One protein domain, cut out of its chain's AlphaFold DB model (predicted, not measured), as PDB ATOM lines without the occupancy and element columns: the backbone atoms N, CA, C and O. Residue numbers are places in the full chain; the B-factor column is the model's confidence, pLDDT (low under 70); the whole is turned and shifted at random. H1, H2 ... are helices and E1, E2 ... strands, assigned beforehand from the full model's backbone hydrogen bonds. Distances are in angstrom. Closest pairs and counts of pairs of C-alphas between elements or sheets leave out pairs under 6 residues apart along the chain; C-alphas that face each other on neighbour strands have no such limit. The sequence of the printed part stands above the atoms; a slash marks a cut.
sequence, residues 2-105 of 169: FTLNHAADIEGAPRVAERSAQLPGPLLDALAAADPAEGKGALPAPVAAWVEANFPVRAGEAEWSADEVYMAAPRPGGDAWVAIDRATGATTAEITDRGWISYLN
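AT A GLANCE: This is residues 2 to 105 of the 169 residues of an uncharacterized protein of Sphingopyxis terrae (UniProt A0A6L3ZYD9). A long, twisted wall of six strands has helices at both ends: the small helices H1, H2 and H5 cluster beyond one end of the long strands E1, E5 and E6, while H3 crosses the other end and H4 packs on H3, reaching back along one side of the sheet. E2, E3 and E4 are shorter and lie together toward the H3 end. The printed part has 104 residues with five named helices and six named strands, in the order H1 H2 E1 H3 E2 H4 E3 E4 E5 E6 H5. The sheet runs E1 E6 E5 E4 E3 E2, antiparallel throughout, and the class is mixed, helices and strands. The whole is only just loose, close to compact, with a radius of gyration of the C-alphas of 15.8 A, and its outline is a rod with spans of 50, 24 and 20 A.

HOW THE PARTS SIT: H1, residues 2 to 5, is close to H2, residues 7 to 10, but not clearly touching it; their closest C-alphas, Thr 3 and Ile 10, are 7.4 A apart. E1, residues 15 to 22, is an edge strand. H3, residues 25 to 34, only grazes the sheet, with residues 28 to 34. E2, residues 39 to 42, is the other edge strand. H4, residues 45 to 54, touches H3 at a steep tilt of 47 degrees, opposite ways, with the closest C-alphas those of Leu 27 and Val 47, 5.9 A apart. H4 also only grazes the sheet, with residues 48 to 54. E3, residues 61 to 64, is antiparallel to E2 at 138 degrees, with N 41 and O 62 2.9 A apart, within hydrogen-bond range. E3 begins a meander, each strand the antiparallel neighbour of the one before, which goes on through E4, residues 68 to 72, E5, residues 78 to 85, and E6, residues 90 to 97. Its hairpins are E3 and E4, with N 63 and O 70 at 2.7 A; E4 and E5, with N 71 and O 82 at 2.8 A; and E5 and E6, with N 83 and O 92 at 2.8 A. E6 is also the antiparallel neighbour of E1, with N 19 and O 93 at 2.8 A. H5, residues 100 to 105, only just touches H1, with 3 pairs of C-alphas within 8 A, the closest those of Leu 4 and Asn 105 at 6.2 A. H5 only just touches H2 as well, again with 3 pairs, the closest those of Ala 7 and Ser 102 at 7.1 A. In H3, H4 and H5 every O i to N i+4 pair is within hydrogen-bond range; H1 and H2 are too short for such a pair.

IN THESE COORDINATES: H1 begins at C-alpha 2, (1.324, 23.545, 26.263), and H2 follows after His 6. E1 runs 23.8 A from C-alpha 15, (17.297, 36.596, 36.064), to C-alpha 22. H3 is 14.5 A long and H4 14.4 A, with E2 between them at 10.3 A. E3 spans 9.6 A, E4 12.8 A, E5 23.9 A and E6 23.6 A. H5 ends at C-alpha 105, (7.929, 22.350, 33.811).

THE WHOLE: The C-alphas of Phe 2 and Pro 26 are the two farthest apart, at 50.7 A, while the first and last printed C-alphas are 10.1 A apart. The printed part has no cut and no long link; H4 to E3 is short and the others are tight. The mean pLDDT of the printed part is 91.0, and residues 35 to 37, in the link from H3 to E2, are under 70.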
ATOM      1  N   PHE A   2       1.256  22.203  26.863       79.00
ATOM      2  CA  PHE A   2       1.324  23.545  26.263       79.00
ATOM      3  C   PHE A   2       2.500  24.396  26.777       79.00
ATOM      4  O   PHE A   2       3.345  24.806  25.993       79.00
ATOM      5  N   THR A   3       2.645  24.546  28.096       81.62
ATOM      6  CA  THR A   3       3.773  25.280  28.703       81.62
ATOM      7  C   THR A   3       5.138  24.636  28.457       81.62
ATOM      8  O   THR A   3       6.151  25.316  28.547       81.62
ATOM      9  N   LEU A   4       5.178  23.335  28.150       79.50
ATOM     10  CA  LEU A   4       6.408  22.606  27.828       79.50
ATOM     11  C   LEU A   4       6.837  22.849  26.376       79.50
ATOM     12  O   LEU A   4       8.030  22.920  26.105       79.50
ATOM     13  N   ASN A   5       5.869  22.979  25.464       82.75
ATOM     14  CA  ASN A   5       6.104  23.204  24.037       82.75
ATOM     15  C   ASN A   5       6.359  24.682  23.710       82.75
ATOM     16  O   ASN A   5       7.023  24.980  22.728       82.75
ATOM     17  N   HIS A   6       5.841  25.583  24.545       80.25
ATOM     18  CA  HIS A   6       5.905  27.034  24.367       80.25
ATOM     19  C   HIS A   6       6.740  27.718  25.453       80.25
ATOM     20  O   HIS A   6       6.526  28.887  25.753       80.25
ATOM     21  N   ALA A   7       7.670  26.996  26.090       72.31
ATOM     22  CA  ALA A   7       8.462  27.541  27.193       72.31
ATOM     23  C   ALA A   7       9.150  28.861  26.796       72.31
ATOM     24  O   ALA A   7       9.029  29.843  27.517       72.31
ATOM     25  N   ALA A   8       9.749  28.929  25.603       71.31
ATOM     26  CA  ALA A   8      10.398  30.141  25.095       71.31
ATOM     27  C   ALA A   8       9.430  31.299  24.773       71.31
ATOM     28  O   ALA A   8       9.842  32.454  24.803       71.31
ATOM     29  N   ASP A   9       8.160  31.003  24.478       77.31
ATOM     30  CA  ASP A   9       7.158  32.015  24.115       77.31
ATOM     31  C   ASP A   9       6.499  32.650  25.353       77.31
ATOM     32  O   ASP A   9       5.927  33.737  25.269       77.31
ATOM     33  N   ILE A  10       6.523  31.948  26.495       73.88
ATOM     34  CA  ILE A  10       5.789  32.323  27.716       73.88
ATOM     35  C   ILE A  10       6.746  32.682  28.866       73.88
ATOM     36  O   ILE A  10       6.382  33.460  29.753       73.88
ATOM     37  N   GLU A  11       7.963  32.135  28.891       71.69
ATOM     38  CA  GLU A  11       8.957  32.459  29.916       71.69
ATOM     39  C   GLU A  11       9.545  33.863  29.706       71.69
ATOM     40  O   GLU A  11       9.779  34.324  28.590       71.69
ATOM     41  N   GLY A  12       9.772  34.569  30.817       70.69
ATOM     42  CA  GLY A  12      10.484  35.843  30.807       70.69
ATOM     43  C   GLY A  12      11.993  35.644  30.661       70.69
ATOM     44  O   GLY A  12      12.506  34.544  30.861       70.69
ATOM     45  N   ALA A  13      12.719  36.725  30.364       81.31
ATOM     46  CA  ALA A  13      14.178  36.686  30.328       81.31
ATOM     47  C   ALA A  13      14.748  36.176  31.672       81.31
ATOM     48  O   ALA A  13      14.263  36.602  32.730       81.31
ATOM     49  N   PRO A  14      15.761  35.288  31.645       87.88
ATOM     50  CA  PRO A  14      16.353  34.734  32.855       87.88
ATOM     51  C   PRO A  14      16.921  35.844  33.743       87.88
ATOM     52  O   PRO A  14      17.526  36.804  33.263       87.88
ATOM     53  N   ARG A  15      16.724  35.706  35.053       91.38
ATOM     54  CA  ARG A  15      17.297  36.596  36.064       91.38
ATOM     55  C   ARG A  15      18.528  35.936  36.657       91.38
ATOM     56  O   ARG A  15      18.409  34.892  37.292       91.38
ATOM     57  N   VAL A  16      19.677  36.569  36.463       94.81
ATOM     58  CA  VAL A  16      20.963  36.109  36.985       94.81
ATOM     59  C   VAL A  16      21.316  36.927  38.223       94.81
ATOM     60  O   VAL A  16      21.210  38.154  38.213       94.81
ATOM     61  N   ALA A  17      21.690  36.249  39.302       95.12
ATOM     62  CA  ALA A  17      22.150  36.855  40.540       95.12
ATOM     63  C   ALA A  17      23.519  36.283  40.909       95.12
ATOM     64  O   ALA A  17      23.628  35.112  41.269       95.12
ATOM     65  N   GLU A  18      24.538  37.133  40.858       96.38
ATOM     66  CA  GLU A  18      25.884  36.808  41.320       96.38
ATOM     67  C   GLU A  18      26.032  37.109  42.813       96.38
ATOM     68  O   GLU A  18      25.459  38.066  43.350       96.38
ATOM     69  N   ARG A  19      26.801  36.275  43.506       96.12
ATOM     70  CA  ARG A  19      27.155  36.434  44.914       96.12
ATOM     71  C   ARG A  19      28.612  36.069  45.108       96.12
ATOM     72  O   ARG A  19      29.086  35.098  44.531       96.12
ATOM     73  N   SER A  20      29.271  36.782  46.008       97.06
ATOM     74  CA  SER A  20      30.645  36.480  46.393       97.06
ATOM     75  C   SER A  20      30.757  36.405  47.906       97.06
ATOM     76  O   SER A  20      30.101  37.159  48.628       97.06
ATOM     77  N   ALA A  21      31.593  35.496  48.383       97.38
ATOM     78  CA  ALA A  21      31.950  35.357  49.784       97.38
ATOM     79  C   ALA A  21      33.414  34.922  49.901       97.38
ATOM     80  O   ALA A  21      34.033  34.482  48.935       97.38
ATOM     81  N   GLN A  22      33.963  35.046  51.103       98.00
ATOM     82  CA  GLN A  22      35.326  34.627  51.399       98.00
ATOM     83  C   GLN A  22      35.287  33.374  52.268       98.00
ATOM     84  O   GLN A  22      34.747  33.420  53.377       98.00
ATOM     85  N   LEU A  23      35.875  32.277  51.786       97.25
ATOM     86  CA  LEU A  23      36.001  31.051  52.562       97.25
ATOM     87  C   LEU A  23      36.910  31.318  53.780       97.25
ATOM     88  O   LEU A  23      38.032  31.808  53.610       97.25
ATOM     89  N   PRO A  24      36.451  31.035  55.012       97.50
ATOM     90  CA  PRO A  24      37.266  31.177  56.214       97.50
ATOM     91  C   PRO A  24      38.529  30.314  56.159       97.50
ATOM     92  O   PRO A  24      38.467  29.165  55.727       97.50
ATOM     93  N   GLY A  25      39.644  30.823  56.693       96.06
ATOM     94  CA  GLY A  25      40.946  30.134  56.695       96.06
ATOM     95  C   GLY A  25      40.899  28.657  57.123       96.06
ATOM     96  O   GLY A  25      41.346  27.814  56.356       96.06
ATOM     97  N   PRO A  26      40.254  28.295  58.252       95.88
ATOM     98  CA  PRO A  26      40.156  26.891  58.664       95.88
ATOM     99  C   PRO A  26      39.429  25.983  57.661       95.88
ATOM    100  O   PRO A  26      39.681  24.781  57.614       95.88
ATOM    101  N   LEU A  27      38.499  26.535  56.872       96.31
ATOM    102  CA  LEU A  27      37.794  25.796  55.826       96.31
ATOM    103  C   LEU A  27      38.613  25.716  54.536       96.31
ATOM    104  O   LEU A  27      38.512  24.714  53.835       96.31
ATOM    105  N   LEU A  28      39.439  26.726  54.250       95.44
ATOM    106  CA  LEU A  28      40.413  26.686  53.159       95.44
ATOM    107  C   LEU A  28      41.470  25.601  53.406       95.44
ATOM    108  O   LEU A  28      41.747  24.807  52.512       95.44
ATOM    109  N   ASP A  29      41.968  25.487  54.638       93.44
ATOM    110  CA  ASP A  29      42.891  24.416  55.030       93.44
ATOM    111  C   ASP A  29      42.238  23.029  54.877       93.44
ATOM    112  O   ASP A  29      42.851  22.087  54.373       93.44
ATOM    113  N   ALA A  30      40.963  22.903  55.266       92.19
ATOM    114  CA  ALA A  30      40.197  21.669  55.094       92.19
ATOM    115  C   ALA A  30      39.954  21.322  53.614       92.19
ATOM    116  O   ALA A  30      39.951  20.145  53.255       92.19
ATOM    117  N   LEU A  31      39.760  22.333  52.762       91.94
ATOM    118  CA  LEU A  31      39.634  22.166  51.315       91.94
ATOM    119  C   LEU A  31      40.950  21.673  50.703       91.94
ATOM    120  O   LEU A  31      40.941  20.722  49.927       91.94
ATOM    121  N   ALA A  32      42.077  22.269  51.098       90.06
ATOM    122  CA  ALA A  32      43.406  21.879  50.636       90.06
ATOM    123  C   ALA A  32      43.790  20.456  51.074       90.06
ATOM    124  O   ALA A  32      44.425  19.732  50.317       90.06
ATOM    125  N   ALA A  33      43.380  20.026  52.271       87.69
ATOM    126  CA  ALA A  33      43.675  18.686  52.782       87.69
ATOM    127  C   ALA A  33      42.871  17.562  52.103       87.69
ATOM    128  O   ALA A  33      43.280  16.403  52.153       87.69
ATOM    129  N   ALA A  34      41.717  17.881  51.515       81.94
ATOM    130  CA  ALA A  34      40.843  16.895  50.888       81.94
ATOM    131  C   ALA A  34      41.257  16.515  49.462       81.94
ATOM    132  O   ALA A  34      40.748  15.507  48.978       81.94
ATOM    133  N   ASP A  35      42.141  17.316  48.848       68.88
ATOM    134  CA  ASP A  35      42.635  17.280  47.462       68.88
ATOM    135  C   ASP A  35      42.433  15.927  46.755       68.88
ATOM    136  O   ASP A  35      43.332  15.076  46.745       68.88
ATOM    137  N   PRO A  36      41.245  15.686  46.171       65.50
ATOM    138  CA  PRO A  36      41.101  14.589  45.245       65.50
ATOM    139  C   PRO A  36      41.959  14.955  44.034       65.50
ATOM    140  O   PRO A  36      41.836  16.060  43.506       65.50
ATOM    141  N   ALA A  37      42.828  14.041  43.594       63.12
ATOM    142  CA  ALA A  37      43.501  14.181  42.303       63.12
ATOM    143  C   ALA A  37      42.480  14.632  41.237       63.12
ATOM    144  O   ALA A  37      41.344  14.158  41.278       63.12
ATOM    145  N   GLU A  38      42.880  15.551  40.346       73.25
ATOM    146  CA  GLU A  38      42.014  16.238  39.369       73.25
ATOM    147  C   GLU A  38      40.827  15.385  38.894       73.25
ATOM    148  O   GLU A  38      40.998  14.257  38.420       73.25
ATOM    149  N   GLY A  39      39.607  15.917  39.014       83.69
ATOM    150  CA  GLY A  39      38.402  15.169  38.666       83.69
ATOM    151  C   GLY A  39      37.190  15.501  39.527       83.69
ATOM    152  O   GLY A  39      37.029  16.615  40.009       83.69
ATOM    153  N   LYS A  40      36.287  14.529  39.683       89.69
ATOM    154  CA  LYS A  40      35.019  14.703  40.405       89.69
ATOM    155  C   LYS A  40      35.126  14.207  41.839       89.69
ATOM    156  O   LYS A  40      35.591  13.095  42.081       89.69
ATOM    157  N   GLY A  41      34.662  15.018  42.782       90.44
ATOM    158  CA  GLY A  41      34.691  14.699  44.203       90.44
ATOM    159  C   GLY A  41      33.747  15.578  45.015       90.44
ATOM    160  O   GLY A  41      33.501  16.736  44.683       90.44
ATOM    161  N   ALA A  42      33.205  15.034  46.101       91.88
ATOM    162  CA  ALA A  42      32.371  15.808  47.016       91.88
ATOM    163  C   ALA A  42      33.200  16.853  47.780       91.88
ATOM    164  O   ALA A  42      34.349  16.602  48.144       91.88
ATOM    165  N   LEU A  43      32.591  18.003  48.078       93.44
ATOM    166  CA  LEU A  43      33.183  18.978  48.993       93.44
ATOM    167  C   LEU A  43      33.355  18.371  50.399       93.44
ATOM    168  O   LEU A  43      32.479  17.628  50.857       93.44
ATOM    169  N   PRO A  44      34.421  18.729  51.140       94.19
ATOM    170  CA  PRO A  44      34.538  18.378  52.551       94.19
ATOM    171  C   PRO A  44      33.318  18.873  53.322       94.19
ATOM    172  O   PRO A  44      32.882  20.006  53.119       94.19
ATOM    173  N   ALA A  45      32.784  18.061  54.236       94.94
ATOM    174  CA  ALA A  45      31.533  18.378  54.931       94.94
ATOM    175  C   ALA A  45      31.488  19.791  55.566       94.94
ATOM    176  O   ALA A  45      30.460  20.458  55.427       94.94
ATOM    177  N   PRO A  46      32.568  20.309  56.193       96.00
ATOM    178  CA  PRO A  46      32.586  21.681  56.708       96.00
ATOM    179  C   PRO A  46      32.485  22.757  55.615       96.00
ATOM    180  O   PRO A  46      31.822  23.773  55.815       96.00
ATOM    181  N   VAL A  47      33.109  22.528  54.454       96.31
ATOM    182  CA  VAL A  47      33.039  23.433  53.298       96.31
ATOM    183  C   VAL A  47      31.649  23.374  52.673       96.31
ATOM    184  O   VAL A  47      31.052  24.416  52.430       96.31
ATOM    185  N   ALA A  48      31.100  22.173  52.480       96.69
ATOM    186  CA  ALA A  48      29.747  21.972  51.967       96.69
ATOM    187  C   ALA A  48      28.705  22.719  52.817       96.69
ATOM    188  O   ALA A  48      27.911  23.492  52.287       96.69
ATOM    189  N   ALA A  49      28.762  22.563  54.144       97.25
ATOM    190  CA  ALA A  49      27.865  23.257  55.067       97.25
ATOM    191  C   ALA A  49      28.024  24.786  55.009       97.25
ATOM    192  O   ALA A  49      27.038  25.518  55.084       97.25
ATOM    193  N   TRP A  50      29.254  25.282  54.852       97.62
ATOM    194  CA  TRP A  50      29.497  26.712  54.681       97.62
ATOM    195  C   TRP A  50      28.930  27.237  53.358       97.62
ATOM    196  O   TRP A  50      28.307  28.299  53.349       97.62
ATOM    197  N   VAL A  51      29.078  26.489  52.261       97.44
ATOM    198  CA  VAL A  51      28.499  26.846  50.959       97.44
ATOM    199  C   VAL A  51      26.975  26.953  51.062       97.44
ATOM    200  O   VAL A  51      26.420  27.983  50.687       97.44
ATOM    201  N   GLU A  52      26.303  25.954  51.639       96.69
ATOM    202  CA  GLU A  52      24.839  25.954  51.813       96.69
ATOM    203  C   GLU A  52      24.336  27.073  52.743       96.69
ATOM    204  O   GLU A  52      23.206  27.540  52.606       96.69
ATOM    205  N   ALA A  53      25.165  27.531  53.685       96.88
ATOM    206  CA  ALA A  53      24.820  28.632  54.581       96.88
ATOM    207  C   ALA A  53      24.955  30.019  53.926       96.88
ATOM    208  O   ALA A  53      24.236  30.946  54.303       96.88
ATOM    209  N   ASN A  54      25.871  30.183  52.964       96.56
ATOM    210  CA  ASN A  54      26.168  31.479  52.337       96.56
ATOM    211  C   ASN A  54      25.470  31.667  50.983       96.56
ATOM    212  O   ASN A  54      25.158  32.795  50.583       96.56
ATOM    213  N   PHE A  55      25.180  30.571  50.287       95.69
ATOM    214  CA  PHE A  55      24.596  30.575  48.954       95.69
ATOM    215  C   PHE A  55      23.303  29.754  48.938       95.69
ATOM    216  O   PHE A  55      23.225  28.715  49.588       95.69
ATOM    217  N   PRO A  56      22.264  30.178  48.192       92.81
ATOM    218  CA  PRO A  56      20.987  29.470  48.117       92.81
ATOM    219  C   PRO A  56      21.077  28.262  47.167       92.81
ATOM    220  O   PRO A  56      20.338  28.162  46.186       92.81
ATOM    221  N   VAL A  57      22.015  27.363  47.448       93.81
ATOM    222  CA  VAL A  57      22.299  26.135  46.704       93.81
ATOM    223  C   VAL A  57      22.435  24.975  47.680       93.81
ATOM    224  O   VAL A  57      22.696  25.174  48.863       93.81
ATOM    225  N   ARG A  58      22.263  23.755  47.174       92.12
ATOM    226  CA  ARG A  58      22.583  22.538  47.915       92.12
ATOM    227  C   ARG A  58      23.951  22.045  47.465       92.12
ATOM    228  O   ARG A  58      24.189  21.978  46.260       92.12
ATOM    229  N   ALA A  59      24.822  21.714  48.409       93.00
ATOM    230  CA  ALA A  59      26.141  21.202  48.095       93.00
ATOM    231  C   ALA A  59      26.035  19.794  47.493       93.00
ATOM    232  O   ALA A  59      25.191  18.983  47.888       93.00
ATOM    233  N   GLY A  60      26.892  19.514  46.519       89.81
ATOM    234  CA  GLY A  60      26.891  18.271  45.762       89.81
ATOM    235  C   GLY A  60      28.293  17.848  45.349       89.81
ATOM    236  O   GLY A  60      29.290  18.228  45.965       89.81
ATOM    237  N   GLU A  61      28.348  17.027  44.308       92.38
ATOM    238  CA  GLU A  61      29.603  16.695  43.642       92.38
ATOM    239  C   GLU A  61      30.195  17.957  43.003       92.38
ATOM    240  O   GLU A  61      29.479  18.746  42.383       92.38
ATOM    241  N   ALA A  62      31.498  18.145  43.181       94.94
ATOM    242  CA  ALA A  62      32.255  19.234  42.597       94.94
ATOM    243  C   ALA A  62      33.325  18.685  41.648       94.94
ATOM    244  O   ALA A  62      33.796  17.554  41.783       94.94
ATOM    245  N   GLU A  63      33.696  19.503  40.680       94.88
ATOM    246  CA  GLU A  63      34.814  19.310  39.775       94.88
ATOM    247  C   GLU A  63      36.024  20.053  40.348       94.88
ATOM    248  O   GLU A  63      35.961  21.241  40.666       94.88
ATOM    249  N   TRP A  64      37.117  19.326  40.533       94.44
ATOM    250  CA  TRP A  64      38.345  19.792  41.158       94.44
ATOM    251  C   TRP A  64      39.419  19.951  40.093       94.44
ATOM    252  O   TRP A  64      39.741  19.005  39.369       94.44
ATOM    253  N   SER A  65      39.994  21.145  40.044       92.00
ATOM    254  CA  SER A  65      41.173  21.482  39.251       92.00
ATOM    255  C   SER A  65      42.290  21.975  40.171       92.00
ATOM    256  O   SER A  65      42.080  22.125  41.377       92.00
ATOM    257  N   ALA A  66      43.480  22.236  39.626       89.62
ATOM    258  CA  ALA A  66      44.604  22.765  40.400       89.62
ATOM    259  C   ALA A  66      44.280  24.096  41.108       89.62
ATOM    260  O   ALA A  66      44.658  24.278  42.265       89.62
ATOM    261  N   ASP A  67      43.533  24.980  40.442       91.00
ATOM    262  CA  ASP A  67      43.325  26.359  40.894       91.00
ATOM    263  C   ASP A  67      41.939  26.589  41.515       91.00
ATOM    264  O   ASP A  67      41.787  27.411  42.421       91.00
ATOM    265  N   GLU A  68      40.923  25.838  41.084       93.88
ATOM    266  CA  GLU A  68      39.537  26.036  41.513       93.88
ATOM    267  C   GLU A  68      38.788  24.730  41.793       93.88
ATOM    268  O   GLU A  68      39.059  23.673  41.213       93.88
ATOM    269  N   VAL A  69      37.798  24.830  42.679       95.69
ATOM    270  CA  VAL A  69      36.761  23.819  42.881       95.69
ATOM    271  C   VAL A  69      35.443  24.381  42.374       95.69
ATOM    272  O   VAL A  69      34.910  25.333  42.945       95.69
ATOM    273  N   TYR A  70      34.916  23.783  41.313       96.75
ATOM    274  CA  TYR A  70      33.672  24.186  40.674       96.75
ATOM    275  C   TYR A  70      32.552  23.208  41.015       96.75
ATOM    276  O   TYR A  70      32.636  22.014  40.756       96.75
ATOM    277  N   MET A  71      31.458  23.700  41.575       96.31
ATOM    278  CA  MET A  71      30.303  22.899  41.948       96.31
ATOM    279  C   MET A  71      29.075  23.372  41.182       96.31
ATOM    280  O   MET A  71      28.498  24.419  41.483       96.31
ATOM    281  N   ALA A  72      28.629  22.560  40.226       95.44
ATOM    282  CA  ALA A  72      27.324  22.744  39.611       95.44
ATOM    283  C   ALA A  72      26.218  22.393  40.620       95.44
ATOM    284  O   ALA A  72      26.218  21.324  41.227       95.44
ATOM    285  N   ALA A  73      25.240  23.281  40.770       93.75
ATOM    286  CA  ALA A  73      24.087  23.113  41.649       93.75
ATOM    287  C   ALA A  73      22.777  23.319  40.864       93.75
ATOM    288  O   ALA A  73      22.026  24.268  41.121       93.75
ATOM    289  N   PRO A  74      22.488  22.456  39.870       92.38
ATOM    290  CA  PRO A  74      21.298  22.597  39.045       92.38
ATOM    291  C   PRO A  74      20.032  22.470  39.901       92.38
ATOM    292  O   PRO A  74      19.955  21.670  40.837       92.38
ATOM    293  N   ARG A  75      19.012  23.263  39.572       92.12
ATOM    294  CA  ARG A  75      17.776  23.387  40.358       92.12
ATOM    295  C   ARG A  75      16.551  23.463  39.449       92.12
ATOM    296  O   ARG A  75      16.697  23.778  38.271       92.12
ATOM    297  N   PRO A  76      15.337  23.178  39.944       92.12
ATOM    298  CA  PRO A  76      14.141  23.336  39.132       92.12
ATOM    299  C   PRO A  76      13.937  24.812  38.773       92.12
ATOM    300  O   PRO A  76      14.084  25.689  39.629       92.12
ATOM    301  N   GLY A  77      13.597  25.076  37.513       90.94
ATOM    302  CA  GLY A  77      13.301  26.413  37.001       90.94
ATOM    303  C   GLY A  77      14.510  27.321  36.846       90.94
ATOM    304  O   GLY A  77      14.356  28.529  36.723       90.94
ATOM    305  N   GLY A  78      15.717  26.772  36.871       92.25
ATOM    306  CA  GLY A  78      16.927  27.572  36.915       92.25
ATOM    307  C   GLY A  78      18.166  26.717  36.798       92.25
ATOM    308  O   GLY A  78      18.068  25.538  36.474       92.25
ATOM    309  N   ASP A  79      19.303  27.334  37.054       93.94
ATOM    310  CA  ASP A  79      20.600  26.688  37.209       93.94
ATOM    311  C   ASP A  79      21.383  27.501  38.247       93.94
ATOM    312  O   ASP A  79      21.070  28.668  38.501       93.94
ATOM    313  N   ALA A  80      22.349  26.883  38.911       96.31
ATOM    314  CA  ALA A  80      23.250  27.588  39.807       96.31
ATOM    315  C   ALA A  80      24.607  26.896  39.818       96.31
ATOM    316  O   ALA A  80      24.707  25.707  39.505       96.31
ATOM    317  N   TRP A  81      25.637  27.634  40.202       97.31
ATOM    318  CA  TRP A  81      26.969  27.093  40.412       97.31
ATOM    319  C   TRP A  81      27.713  27.880  41.485       97.31
ATOM    320  O   TRP A  81      27.348  29.013  41.807       97.31
ATOM    321  N   VAL A  82      28.739  27.253  42.051       98.06
ATOM    322  CA  VAL A  82      29.670  27.853  43.008       98.06
ATOM    323  C   VAL A  82      31.086  27.515  42.565       98.06
ATOM    324  O   VAL A  82      31.370  26.350  42.313       98.06
ATOM    325  N   ALA A  83      31.968  28.503  42.484       97.94
ATOM    326  CA  ALA A  83      33.393  28.317  42.243       97.94
ATOM    327  C   ALA A  83      34.177  28.813  43.457       97.94
ATOM    328  O   ALA A  83      33.915  29.904  43.968       97.94
ATOM    329  N   ILE A  84      35.118  28.005  43.937       97.50
ATOM    330  CA  ILE A  84      35.992  28.324  45.068       97.50
ATOM    331  C   ILE A  84      37.432  28.319  44.566       97.50
ATOM    332  O   ILE A  84      37.939  27.275  44.161       97.50
ATOM    333  N   ASP A  85      38.099  29.464  44.642       97.12
ATOM    334  CA  ASP A  85      39.536  29.573  44.404       97.12
ATOM    335  C   ASP A  85      40.298  28.860  45.532       97.12
ATOM    336  O   ASP A  85      40.116  29.151  46.721       97.12
ATOM    337  N   ARG A  86      41.147  27.900  45.165       93.62
ATOM    338  CA  ARG A  86      41.842  27.017  46.111       93.62
ATOM    339  C   ARG A  86      43.012  27.687  46.818       93.62
ATOM    340  O   ARG A  86      43.415  27.216  47.878       93.62
ATOM    341  N   ALA A  87      43.568  28.753  46.249       93.44
ATOM    342  CA  ALA A  87      44.714  29.455  46.813       93.44
ATOM    343  C   ALA A  87      44.280  30.539  47.806       93.44
ATOM    344  O   ALA A  87      44.912  30.746  48.842       93.44
ATOM    345  N   THR A  88      43.200  31.242  47.483       95.88
ATOM    346  CA  THR A  88      42.741  32.428  48.204       95.88
ATOM    347  C   THR A  88      41.480  32.177  49.017       95.88
ATOM    348  O   THR A  88      41.213  32.931  49.949       95.88
ATOM    349  N   GLY A  89      40.687  31.157  48.684       96.38
ATOM    350  CA  GLY A  89      39.357  30.935  49.254       96.38
ATOM    351  C   GLY A  89      38.288  31.898  48.727       96.38
ATOM    352  O   GLY A  89      37.168  31.906  49.249       96.38
ATOM    353  N   ALA A  90      38.601  32.723  47.724       98.06
ATOM    354  CA  ALA A  90      37.609  33.571  47.078       98.06
ATOM    355  C   ALA A  90      36.519  32.683  46.468       98.06
ATOM    356  O   ALA A  90      36.801  31.805  45.658       98.06
ATOM    357  N   THR A  91      35.274  32.877  46.895       98.19
ATOM    358  CA  THR A  91      34.145  32.064  46.442       98.19
ATOM    359  C   THR A  91      33.150  32.930  45.697       98.19
ATOM    360  O   THR A  91      32.660  33.924  46.238       98.19
ATOM    361  N   THR A  92      32.807  32.529  44.481       97.88
ATOM    362  CA  THR A  92      31.752  33.141  43.675       97.88
ATOM    363  C   THR A  92      30.648  32.132  43.422       97.88
ATOM    364  O   THR A  92      30.868  30.925  43.368       97.88
ATOM    365  N   ALA A  93      29.426  32.624  43.310       97.62
ATOM    366  CA  ALA A  93      28.274  31.824  42.968       97.62
ATOM    367  C   ALA A  93      27.364  32.613  42.046       97.62
ATOM    368  O   ALA A  93      27.152  33.811  42.239       97.62
ATOM    369  N   GLU A  94      26.757  31.920  41.102       97.50
ATOM    370  CA  GLU A  94      25.741  32.480  40.231       97.50
ATOM    371  C   GLU A  94      24.469  31.661  40.370       97.50
ATOM    372  O   GLU A  94      24.490  30.429  40.427       97.50
ATOM    373  N   ILE A  95      23.342  32.360  40.433       95.75
ATOM    374  CA  ILE A  95      22.021  31.758  40.478       95.75
ATOM    375  C   ILE A  95      21.197  32.333  39.340       95.75
ATOM    376  O   ILE A  95      20.925  33.531  39.304       95.75
ATOM    377  N   THR A  96      20.750  31.455  38.453       95.00
ATOM    378  CA  THR A  96      19.878  31.785  37.333       95.00
ATOM    379  C   THR A  96      18.461  31.295  37.613       95.00
ATOM    380  O   THR A  96      18.244  30.110  37.858       95.00
ATOM    381  N   ASP A  97      17.483  32.197  37.544       92.38
ATOM    382  CA  ASP A  97      16.048  31.911  37.649       92.38
ATOM    383  C   ASP A  97      15.358  32.178  36.301       92.38
ATOM    384  O   ASP A  97      15.409  33.290  35.771       92.38
ATOM    385  N   ARG A  98      14.712  31.151  35.740       91.00
ATOM    386  CA  ARG A  98      13.939  31.197  34.483       91.00
ATOM    387  C   ARG A  98      12.436  31.388  34.717       91.00
ATOM    388  O   ARG A  98      11.637  31.382  33.785       91.00
ATOM    389  N   GLY A  99      12.034  31.587  35.966       89.94
ATOM    390  CA  GLY A  99      10.671  31.872  36.369       89.94
ATOM    391  C   GLY A  99       9.837  30.633  36.681       89.94
ATOM    392  O   GLY A  99      10.226  29.476  36.515       89.94
ATOM    393  N   TRP A 100       8.621  30.904  37.151       89.69
ATOM    394  CA  TRP A 100       7.722  29.899  37.716       89.69
ATOM    395  C   TRP A 100       7.215  28.866  36.695       89.69
ATOM    396  O   TRP A 100       6.925  27.733  37.072       89.69
ATOM    397  N   ILE A 101       7.130  29.219  35.408       89.69
ATOM    398  CA  ILE A 101       6.737  28.275  34.350       89.69
ATOM    399  C   ILE A 101       7.832  27.227  34.154       89.69
ATOM    400  O   ILE A 101       7.540  26.032  34.181       89.69
ATOM    401  N   SER A 102       9.087  27.671  34.057       89.19
ATOM    402  CA  SER A 102      10.258  26.795  33.973       89.19
ATOM    403  C   SER A 102      10.342  25.886  35.195       89.19
ATOM    404  O   SER A 102      10.538  24.676  35.080       89.19
ATOM    405  N   TYR A 103      10.079  26.451  36.377       91.19
ATOM    406  CA  TYR A 103      10.004  25.707  37.631       91.19
ATOM    407  C   TYR A 103       8.952  24.592  37.585       91.19
ATOM    408  O   TYR A 103       9.271  23.433  37.850       91.19
ATOM    409  N   LEU A 104       7.712  24.902  37.197       91.19
ATOM    410  CA  LEU A 104       6.646  23.901  37.087       91.19
ATOM    411  C   LEU A 104       6.927  22.859  35.999       91.19
ATOM    412  O   LEU A 104       6.610  21.685  36.186       91.19
ATOM    413  N   ASN A 105       7.535  23.259  34.883       91.31
ATOM    414  CA  ASN A 105       7.929  22.350  33.811       91.31
ATOM    415  C   ASN A 105       9.001  21.357  34.284       91.31
ATOM    416  O   ASN A 105       8.892  20.161  34.006       91.31
TER     417      ASN A 105